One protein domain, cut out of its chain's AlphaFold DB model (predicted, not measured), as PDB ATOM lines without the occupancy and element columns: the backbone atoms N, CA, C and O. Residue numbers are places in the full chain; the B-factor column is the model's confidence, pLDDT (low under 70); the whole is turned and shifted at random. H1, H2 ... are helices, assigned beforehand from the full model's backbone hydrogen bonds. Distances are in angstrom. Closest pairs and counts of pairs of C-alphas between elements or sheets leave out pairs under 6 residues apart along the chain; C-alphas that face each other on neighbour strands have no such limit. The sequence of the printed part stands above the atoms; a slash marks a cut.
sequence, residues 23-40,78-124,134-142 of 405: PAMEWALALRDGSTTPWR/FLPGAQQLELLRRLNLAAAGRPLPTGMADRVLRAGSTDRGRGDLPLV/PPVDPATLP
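Overview. This is residues 23 to 40, 78 to 124 and 134 to 142 of the 405 residues of an uncharacterized protein of Nocardioides sp. GY 10113 (UniProt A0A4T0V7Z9). Three helices lie side by side, their centres at the corners of a triangle: H2 and H3 form a helical hairpin, and H1 packs on both. After H1 the chain folds back past H2 in residues 33 to 40, and residues 111 to 124 and 134 to 142, two stretches with no named element, gather towards the end of this small bundle where H2 begins and H3 ends, with the loop round Gly 117 reaching far from the helices. The printed part has 74 residues, with the named helices H1, H2 and H3 in that order along the chain and no named strand. The class is all helix, although under half of the residues, 31 of the 74, are in named elements. The whole is compact, with a radius of gyration of the C-alphas of 11.7 A and spans of 35 by 25 by 23 A along its three main axes.

Arrangement. The printed part begins with H1, residues 23 to 32, which touches H2, residues 82 to 95. Their closest C-alphas are those of Leu 31 and Arg 89, 6.1 A apart. The two run the same way at a shallow tilt of 34 degrees, only just short of steep, with their centres 11.9 A apart. H1 also touches H3, residues 104 to 110, where the closest C-alphas, those of Arg 32 and Ala 105, are 5.4 A apart. These two run opposite ways at a shallow tilt of 32 degrees, with 12.4 A from centre to centre. H2 and H3 form a helical hairpin, two helices that follow each other in the chain, touch and run opposite ways. They stand at a shallow tilt of 6 degrees, and their centres are 10.2 A apart. H2 touches H3 with residues 84 to 88 alone, and the closest C-alphas are those of Gln 84 and Leu 109, at 5.6 A. The helix packing is mostly aligned: the three pairs of helices touch at a shallow tilt. In H1, H2 and H3 every pair of O of residue i and N of residue i+4 is within hydrogen-bond range.

Along the chain. H1 runs from Pro 23, whose C-alpha is at (211.899, 228.476, 183.602), to Arg 32, a length of 14.1 A. H2 is the longest helix, with 14 residues from Ala 82 to Ala 95 and 19.8 A from first to last C-alpha. It begins with C-alpha 82 at (215.338, 241.065, 187.307). H3 has 7 residues, Met 104 to Arg 110, and is 10.0 A long. It ends with C-alpha 110 at (223.718, 236.748, 194.985).

Size, cuts and confidence. The two C-alphas farthest apart, those of Gly 97 and Gly 117, are 35.6 A from each other, while the first and last printed C-alphas, those of Pro 23 and Pro 142, are 23.4 A apart. Residues 41 to 77 are not printed, and C-alphas 40 and 78 are 20.3 A apart across this cut, over which the link from H1 to H2 passes. Residues 125 to 133 are not printed either, and C-alphas 124 and 134 are 8.3 A apart across that cut. The link from H2 to H3, 8 residues, is short. Residues 111 to 124, 14 residues with no named element, have C-alphas 10 to 20 A from the mean of the C-alphas. The mean pLDDT of the printed part is 92.2, and the model's confidence is low, under 70, at residues 116 to 117.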
ATOM      1  N   PRO A  23     211.202 227.897 184.751       89.75
ATOM      2  CA  PRO A  23     211.899 228.476 183.602       89.75
ATOM      3  C   PRO A  23     212.765 229.684 183.978       89.75
ATOM      4  O   PRO A  23     213.759 229.958 183.304       89.75
ATOM      5  N   ALA A  24     212.428 230.403 185.056       91.50
ATOM      6  CA  ALA A  24     213.241 231.511 185.546       91.50
ATOM      7  C   ALA A  24     214.546 231.024 186.184       91.50
ATOM      8  O   ALA A  24     215.608 231.616 185.976       91.50
ATOM      9  N   MET A  25     214.483 229.913 186.918       91.81
ATOM     10  CA  MET A  25     215.661 229.280 187.497       91.81
ATOM     11  C   MET A  25     216.583 228.716 186.410       91.81
ATOM     12  O   MET A  25     217.800 228.884 186.482       91.81
ATOM     13  N   GLU A  26     216.017 228.093 185.375       92.62
ATOM     14  CA  GLU A  26     216.792 227.608 184.231       92.62
ATOM     15  C   GLU A  26     217.452 228.748 183.455       92.62
ATOM     16  O   GLU A  26     218.626 228.644 183.099       92.62
ATOM     17  N   TRP A  27     216.750 229.870 183.263       94.81
ATOM     18  CA  TRP A  27     217.342 231.054 182.646       94.81
ATOM     19  C   TRP A  27     218.522 231.586 183.462       94.81
ATOM     20  O   TRP A  27     219.575 231.879 182.898       94.81
ATOM     21  N   ALA A  28     218.392 231.662 184.790       95.50
ATOM     22  CA  ALA A  28     219.477 232.094 185.667       95.50
ATOM     23  C   ALA A  28     220.716 231.188 185.555       95.50
ATOM     24  O   ALA A  28     221.844 231.685 185.532       95.50
ATOM     25  N   LEU A  29     220.520 229.868 185.443       94.38
ATOM     26  CA  LEU A  29     221.603 228.912 185.197       94.38
ATOM     27  C   LEU A  29     222.218 229.100 183.803       94.38
ATOM     28  O   LEU A  29     223.435 229.183 183.687       94.38
ATOM     29  N   ALA A  30     221.405 229.281 182.764       94.44
ATOM     30  CA  ALA A  30     221.910 229.537 181.418       94.44
ATOM     31  C   ALA A  30     222.712 230.846 181.339       94.44
ATOM     32  O   ALA A  30     223.754 230.902 180.686       94.44
ATOM     33  N   LEU A  31     222.264 231.908 182.016       96.44
ATOM     34  CA  LEU A  31     223.019 233.159 182.137       96.44
ATOM     35  C   LEU A  31     224.335 232.950 182.894       96.44
ATOM     36  O   LEU A  31     225.355 233.519 182.506       96.44
ATOM     37  N   ARG A  32     224.337 232.129 183.951       95.38
ATOM     38  CA  ARG A  32     225.560 231.753 184.679       95.38
ATOM     39  C   ARG A  32     226.577 231.063 183.768       95.38
ATOM     40  O   ARG A  32     227.769 231.316 183.919       95.38
ATOM     41  N   ASP A  33     226.096 230.281 182.807       93.81
ATOM     42  CA  ASP A  33     226.904 229.577 181.805       93.81
ATOM     43  C   ASP A  33     227.239 230.439 180.569       93.81
ATOM     44  O   ASP A  33     227.834 229.954 179.607       93.81
ATOM     45  N   GLY A  34     226.899 231.733 180.589       95.62
ATOM     46  CA  GLY A  34     227.296 232.698 179.558       95.62
ATOM     47  C   GLY A  34     226.216 233.051 178.533       95.62
ATOM     48  O   GLY A  34     226.503 233.768 177.574       95.62
ATOM     49  N   SER A  35     224.971 232.594 178.707       95.69
ATOM     50  CA  SER A  35     223.868 232.965 177.813       95.69
ATOM     51  C   SER A  35     223.665 234.481 177.768       95.69
ATOM     52  O   SER A  35     223.803 235.196 178.763       95.69
ATOM     53  N   THR A  36     223.298 234.979 176.590       96.56
ATOM     54  CA  THR A  36     222.935 236.385 176.348       96.56
ATOM     55  C   THR A  36     221.458 236.545 175.975       96.56
ATOM     56  O   THR A  36     220.996 237.661 175.708       96.56
ATOM     57  N   THR A  37     220.710 235.433 175.993       96.62
ATOM     58  CA  THR A  37     219.312 235.345 175.565       96.62
ATOM     59  C   THR A  37     218.418 236.204 176.464       96.62
ATOM     60  O   THR A  37     218.418 236.006 177.682       96.62
ATOM     61  N   PRO A  38     217.653 237.160 175.902       96.88
ATOM     62  CA  PRO A  38     216.690 237.950 176.665       96.88
ATOM     63  C   PRO A  38     215.588 237.086 177.287       96.88
ATOM     64  O   PRO A  38     215.167 236.093 176.694       96.88
ATOM     65  N   TRP A  39     215.062 237.522 178.436       95.81
ATOM     66  CA  TRP A  39     214.033 236.799 179.194       95.81
ATOM     67  C   TRP A  39     212.826 236.391 178.347       95.81
ATOM     68  O   TRP A  39     212.445 235.227 178.346       95.81
ATOM     69  N   ARG A  40     212.242 237.316 177.572       94.19
ATOM     70  CA  ARG A  40     211.064 237.004 176.741       94.19
ATOM     71  C   ARG A  40     211.333 235.919 175.704       94.19
ATOM     72  O   ARG A  40     210.470 235.080 175.477       94.19
ATOM     73  N   PHE A  78     217.534 230.532 195.814       84.81
ATOM     74  CA  PHE A  78     216.416 231.431 195.527       84.81
ATOM     75  C   PHE A  78     216.551 231.993 194.105       84.81
ATOM     76  O   PHE A  78     217.650 231.991 193.544       84.81
ATOM     77  N   LEU A  79     215.440 232.465 193.530       89.62
ATOM     78  CA  LEU A  79     215.418 233.139 192.231       89.62
ATOM     79  C   LEU A  79     215.951 234.578 192.374       89.62
ATOM     80  O   LEU A  79     215.368 235.345 193.143       89.62
ATOM     81  N   PRO A  80     217.025 234.966 191.661       93.06
ATOM     82  CA  PRO A  80     217.519 236.342 191.684       93.06
ATOM     83  C   PRO A  80     216.546 237.326 191.023       93.06
ATOM     84  O   PRO A  80     215.790 236.957 190.123       93.06
ATOM     85  N   GLY A  81     216.604 238.593 191.432       93.88
ATOM     86  CA  GLY A  81     215.809 239.660 190.828       93.88
ATOM     87  C   GLY A  81     216.130 239.948 189.360       93.88
ATOM     88  O   GLY A  81     217.202 239.627 188.836       93.88
ATOM     89  N   ALA A  82     215.199 240.638 188.697       96.19
ATOM     90  CA  ALA A  82     215.338 241.065 187.307       96.19
ATOM     91  C   ALA A  82     216.611 241.896 187.064       96.19
ATOM     92  O   ALA A  82     217.221 241.788 186.000       96.19
ATOM     93  N   GLN A  83     217.040 242.697 188.048       96.62
ATOM     94  CA  GLN A  83     218.244 243.522 187.931       96.62
ATOM     95  C   GLN A  83     219.519 242.676 187.866       96.62
ATOM     96  O   GLN A  83     220.381 242.940 187.032       96.62
ATOM     97  N   GLN A  84     219.644 241.660 188.723       96.94
ATOM     98  CA  GLN A  84     220.795 240.756 188.763       96.94
ATOM     99  C   GLN A  84     220.898 239.964 187.458       96.94
ATOM    100  O   GLN A  84     221.978 239.857 186.877       96.94
ATOM    101  N   LEU A  85     219.763 239.448 186.981       97.62
ATOM    102  CA  LEU A  85     219.699 238.643 185.764       97.62
ATOM    103  C   LEU A  85     220.040 239.476 184.522       97.62
ATOM    104  O   LEU A  85     220.880 239.069 183.720       97.62
ATOM    105  N   GLU A  86     219.480 240.682 184.388       98.12
ATOM    106  CA  GLU A  86     219.836 241.571 183.275       98.12
ATOM    107  C   GLU A  86     221.287 242.059 183.362       98.12
ATOM    108  O   GLU A  86     221.969 242.117 182.337       98.12
ATOM    109  N   LEU A  87     221.793 242.376 184.560       98.19
ATOM    110  CA  LEU A  87     223.193 242.765 184.732       98.19
ATOM    111  C   LEU A  87     224.131 241.641 184.273       98.19
ATOM    112  O   LEU A  87     225.074 241.906 183.526       98.19
ATOM    113  N   LEU A  88     223.853 240.392 184.664       98.19
ATOM    114  CA  LEU A  88     224.640 239.234 184.239       98.19
ATOM    115  C   LEU A  88     224.581 239.034 182.721       98.19
ATOM    116  O   LEU A  88     225.614 238.837 182.082       98.19
ATOM    117  N   ARG A  89     223.397 239.169 182.118       98.25
ATOM    118  CA  ARG A  89     223.233 239.094 180.660       98.25
ATOM    119  C   ARG A  89     224.051 240.170 179.938       98.25
ATOM    120  O   ARG A  89     224.691 239.877 178.927       98.25
ATOM    121  N   ARG A  90     224.071 241.408 180.450       98.31
ATOM    122  CA  ARG A  90     224.883 242.506 179.891       98.31
ATOM    123  C   ARG A  90     226.381 242.295 180.095       98.31
ATOM    124  O   ARG A  90     227.144 242.633 179.196       98.31
ATOM    125  N   LEU A  91     226.803 241.698 181.211       97.75
ATOM    126  CA  LEU A  91     228.193 241.276 181.411       97.75
ATOM    127  C   LEU A  91     228.607 240.220 180.381       97.75
ATOM    128  O   LEU A  91     229.655 240.370 179.761       97.75
ATOM    129  N   ASN A  92     227.773 239.205 180.137       97.62
ATOM    130  CA  ASN A  92     228.039 238.184 179.117       97.62
ATOM    131  C   ASN A  92     228.151 238.796 177.711       97.62
ATOM    132  O   ASN A  92     229.048 238.441 176.945       97.62
ATOM    133  N   LEU A  93     227.282 239.762 177.385       97.06
ATOM    134  CA  LEU A  93     227.366 240.520 176.134       97.06
ATOM    135  C   LEU A  93     228.669 241.324 176.031       97.06
ATOM    136  O   LEU A  93     229.358 241.238 175.018       97.06
ATOM    137  N   ALA A  94     229.025 242.077 177.075       96.19
ATOM    138  CA  ALA A  94     230.240 242.893 177.113       96.19
ATOM    139  C   ALA A  94     231.527 242.044 177.102       96.19
ATOM    140  O   ALA A  94     232.552 242.454 176.554       96.19
ATOM    141  N   ALA A  95     231.479 240.825 177.643       94.94
ATOM    142  CA  ALA A  95     232.584 239.876 177.570       94.94
ATOM    143  C   ALA A  95     232.843 239.377 176.135       94.94
ATOM    144  O   ALA A  95     233.959 238.935 175.847       94.94
ATOM    145  N   ALA A  96     231.857 239.501 175.235       92.50
ATOM    146  CA  ALA A  96     231.938 239.136 173.821       92.50
ATOM    147  C   ALA A  96     232.429 237.691 173.601       92.50
ATOM    148  O   ALA A  96     233.319 237.431 172.793       92.50
ATOM    149  N   GLY A  97     231.873 236.749 174.370       88.69
ATOM    150  CA  GLY A  97     232.215 235.323 174.302       88.69
ATOM    151  C   GLY A  97     233.454 234.914 175.107       88.69
ATOM    152  O   GLY A  97     233.766 233.727 175.177       88.69
ATOM    153  N   ARG A  98     234.151 235.859 175.749       91.62
ATOM    154  CA  ARG A  98     235.170 235.530 176.758       91.62
ATOM    155  C   ARG A  98     234.490 235.043 178.045       91.62
ATOM    156  O   ARG A  98     233.421 235.554 178.383       91.62
ATOM    157  N   PRO A  99     235.097 234.103 178.791       90.19
ATOM    158  CA  PRO A  99     234.574 233.716 180.093       90.19
ATOM    159  C   PRO A  99     234.621 234.904 181.060       90.19
ATOM    160  O   PRO A  99     235.573 235.690 181.051       90.19
ATOM    161  N   LEU A 100     233.597 235.022 181.909       93.25
ATOM    162  CA  LEU A 100     233.609 235.982 183.010       93.25
ATOM    163  C   LEU A 100     234.718 235.633 184.020       93.25
ATOM    164  O   LEU A 100     235.068 234.455 184.152       93.25
ATOM    165  N   PRO A 101     235.233 236.616 184.787       91.88
ATOM    166  CA  PRO A 101     236.144 236.342 185.893       91.88
ATOM    167  C   PRO A 101     235.585 235.281 186.849       91.88
ATOM    168  O   PRO A 101     234.376 235.227 187.103       91.88
ATOM    169  N   THR A 102     236.464 234.438 187.395       89.94
ATOM    170  CA  THR A 102     236.081 233.296 188.236       89.94
ATOM    171  C   THR A 102     235.140 233.715 189.367       89.94
ATOM    172  O   THR A 102     235.453 234.588 190.174       89.94
ATOM    173  N   GLY A 103     233.964 233.084 189.431       91.19
ATOM    174  CA  GLY A 103     232.951 233.351 190.456       91.19
ATOM    175  C   GLY A 103     232.136 234.638 190.264       91.19
ATOM    176  O   GLY A 103     231.227 234.878 191.056       91.19
ATOM    177  N   MET A 104     232.393 235.449 189.228       94.75
ATOM    178  CA  MET A 104     231.656 236.696 188.975       94.75
ATOM    179  C   MET A 104     230.157 236.455 188.767       94.75
ATOM    180  O   MET A 104     229.345 237.130 189.389       94.75
ATOM    181  N   ALA A 105     229.778 235.457 187.963       95.75
ATOM    182  CA  ALA A 105     228.368 235.128 187.746       95.75
ATOM    183  C   ALA A 105     227.649 234.793 189.065       95.75
ATOM    184  O   ALA A 105     226.586 235.333 189.361       95.75
ATOM    185  N   ASP A 106     228.275 233.968 189.908       94.88
ATOM    186  CA  ASP A 106     227.762 233.630 191.238       94.88
ATOM    187  C   ASP A 106     227.669 234.849 192.169       94.88
ATOM    188  O   ASP A 106     226.738 234.931 192.971       94.88
ATOM    189  N   ARG A 107     228.620 235.789 192.082       94.50
ATOM    190  CA  ARG A 107     228.577 237.053 192.833       94.50
ATOM    191  C   ARG A 107     227.397 237.912 192.385       94.50
ATOM    192  O   ARG A 107     226.649 238.374 193.237       94.50
ATOM    193  N   VAL A 108     227.194 238.076 191.078       95.88
ATOM    194  CA  VAL A 108     226.087 238.872 190.520       95.88
ATOM    195  C   VAL A 108     224.731 238.300 190.935       95.88
ATOM    196  O   VAL A 108     223.882 239.043 191.414       95.88
ATOM    197  N   LEU A 109     224.541 236.981 190.824       95.19
ATOM    198  CA  LEU A 109     223.269 236.326 191.160       95.19
ATOM    199  C   LEU A 109     222.923 236.397 192.655       95.19
ATOM    200  O   LEU A 109     221.757 236.270 193.014       95.19
ATOM    201  N   ARG A 110     223.917 236.588 193.533       92.88
ATOM    202  CA  ARG A 110     223.718 236.748 194.985       92.88
ATOM    203  C   ARG A 110     223.738 238.203 195.443       92.88
ATOM    204  O   ARG A 110     223.466 238.457 196.615       92.88
ATOM    205  N   ALA A 111     224.101 239.136 194.566       91.94
ATOM    206  CA  ALA A 111     224.204 240.539 194.919       91.94
ATOM    207  C   ALA A 111     222.819 241.090 195.263       91.94
ATOM    208  O   ALA A 111     221.865 240.910 194.508       91.94
ATOM    209  N   GLY A 112     222.714 241.784 196.392       83.12
ATOM    210  CA  GLY A 112     221.513 242.538 196.733       83.12
ATOM    211  C   GLY A 112     221.501 243.899 196.041       83.12
ATOM    212  O   GLY A 112     222.551 244.506 195.809       83.12
ATOM    213  N   SER A 113     220.309 244.423 195.755       81.81
ATOM    214  CA  SER A 113     220.180 245.835 195.398       81.81
ATOM    215  C   SER A 113     220.567 246.721 196.586       81.81
ATOM    216  O   SER A 113     220.186 246.469 197.727       81.81
ATOM    217  N   THR A 114     221.332 247.781 196.328       76.75
ATOM    218  CA  THR A 114     221.872 248.665 197.378       76.75
ATOM    219  C   THR A 114     220.897 249.760 197.831       76.75
ATOM    220  O   THR A 114     221.240 250.587 198.680       76.75
ATOM    221  N   ASP A 115     219.681 249.788 197.279       75.44
ATOM    222  CA  ASP A 115     218.678 250.815 197.558       75.44
ATOM    223  C   ASP A 115     217.829 250.458 198.787       75.44
ATOM    224  O   ASP A 115     217.335 249.339 198.937       75.44
ATOM    225  N   ARG A 116     217.640 251.416 199.700       67.62
ATOM    226  CA  ARG A 116     216.901 251.150 200.943       67.62
ATOM    227  C   ARG A 116     215.418 250.948 200.637       67.62
ATOM    228  O   ARG A 116     214.767 251.839 200.103       67.62
ATOM    229  N   GLY A 117     214.875 249.807 201.058       67.75
ATOM    230  CA  GLY A 117     213.436 249.528 201.001       67.75
ATOM    231  C   GLY A 117     212.903 249.140 199.621       67.75
ATOM    232  O   GLY A 117     211.693 248.982 199.476       67.75
ATOM    233  N   ARG A 118     213.770 248.957 198.616       70.00
ATOM    234  CA  ARG A 118     213.397 248.345 197.335       70.00
ATOM    235  C   ARG A 118     214.050 246.975 197.230       70.00
ATOM    236  O   ARG A 118     215.268 246.880 197.127       70.00
ATOM    237  N   GLY A 119     213.222 245.937 197.298       77.44
ATOM    238  CA  GLY A 119     213.649 244.564 197.058       77.44
ATOM    239  C   GLY A 119     213.952 244.300 195.584       77.44
ATOM    240  O   GLY A 119     213.799 245.169 194.721       77.44
ATOM    241  N   ASP A 120     214.371 243.072 195.323       87.44
ATOM    242  CA  ASP A 120     214.562 242.537 193.980       87.44
ATOM    243  C   ASP A 120     213.270 242.647 193.158       87.44
ATOM    244  O   ASP A 120     212.169 242.412 193.666       87.44
ATOM    245  N   LEU A 121     213.391 243.061 191.892       91.62
ATOM    246  CA  LEU A 121     212.232 243.215 191.017       91.62
ATOM    247  C   LEU A 121     211.803 241.841 190.483       91.62
ATOM    248  O   LEU A 121     212.652 241.111 189.961       91.62
ATOM    249  N   PRO A 122     210.508 241.491 190.570       92.25
ATOM    250  CA  PRO A 122     210.022 240.217 190.062       92.25
ATOM    251  C   PRO A 122     210.009 240.173 188.530       92.25
ATOM    252  O   PRO A 122     209.947 241.201 187.856       92.25
ATOM    253  N   LEU A 123     210.029 238.960 187.976       93.31
ATOM    254  CA  LEU A 123     210.007 238.715 186.533       93.31
ATOM    255  C   LEU A 123     208.580 238.623 185.995       93.31
ATOM    256  O   LEU A 123     207.737 237.918 186.551       93.31
ATOM    257  N   VAL A 124     208.316 239.284 184.868       93.44
ATOM    258  CA  VAL A 124     207.060 239.098 184.130       93.44
ATOM    259  C   VAL A 124     206.880 237.629 183.726       93.44
ATOM    260  O   VAL A 124     207.817 236.999 183.245       93.44
ATOM    261  N   PRO A 134     205.610 245.857 190.705       90.12
ATOM    262  CA  PRO A 134     205.060 245.045 189.629       90.12
ATOM    263  C   PRO A 134     206.166 244.234 188.932       90.12
ATOM    264  O   PRO A 134     207.296 244.722 188.828       90.12
ATOM    265  N   PRO A 135     205.857 243.030 188.416       92.62
ATOM    266  CA  PRO A 135     206.789 242.263 187.601       92.62
ATOM    267  C   PRO A 135     207.242 243.031 186.362       92.62
ATOM    268  O   PRO A 135     206.445 243.707 185.707       92.62
ATOM    269  N   VAL A 136     208.520 242.902 186.025       95.12
ATOM    270  CA  VAL A 136     209.158 243.621 184.919       95.12
ATOM    271  C   VAL A 136     209.793 242.659 183.927       95.12
ATOM    272  O   VAL A 136     210.133 241.522 184.253       95.12
ATOM    273  N   ASP A 137     209.971 243.131 182.696       95.62
ATOM    274  CA  ASP A 137     210.870 242.488 181.745       95.62
ATOM    275  C   ASP A 137     212.303 242.993 181.986       95.62
ATOM    276  O   ASP A 137     212.548 244.191 181.788       95.62
ATOM    277  N   PRO A 138     213.254 242.119 182.371       96.56
ATOM    278  CA  PRO A 138     214.644 242.496 182.622       96.56
ATOM    279  C   PRO A 138     215.283 243.298 181.483       96.56
ATOM    280  O   PRO A 138     216.000 244.262 181.739       96.56
ATOM    281  N   ALA A 139     214.967 242.974 180.224       96.25
ATOM    282  CA  ALA A 139     215.562 243.641 179.065       96.25
ATOM    283  C   ALA A 139     215.135 245.116 178.927       96.25
ATOM    284  O   ALA A 139     215.798 245.893 178.242       96.25
ATOM    285  N   THR A 140     214.037 245.506 179.580       96.12
ATOM    286  CA  THR A 140     213.496 246.875 179.565       96.12
ATOM    287  C   THR A 140     213.985 247.729 180.732       96.12
ATOM    288  O   THR A 140     213.647 248.910 180.808       96.12
ATOM    289  N   LEU A 141     214.776 247.151 181.644       96.31
ATOM    290  CA  LEU A 141     215.264 247.870 182.813       96.31
ATOM    291  C   LEU A 141     216.182 249.035 182.414       96.31
ATOM    292  O   LEU A 141     217.100 248.857 181.597       96.31
ATOM    293  N   PRO A 142     215.989 250.220 183.020       96.12
ATOM    294  CA  PRO A 142     216.891 251.340 182.817       96.12
ATOM    295  C   PRO A 142     218.264 251.025 183.421       96.12
ATOM    296  O   PRO A 142     218.379 250.332 184.436       96.12
TER     297      PRO A 142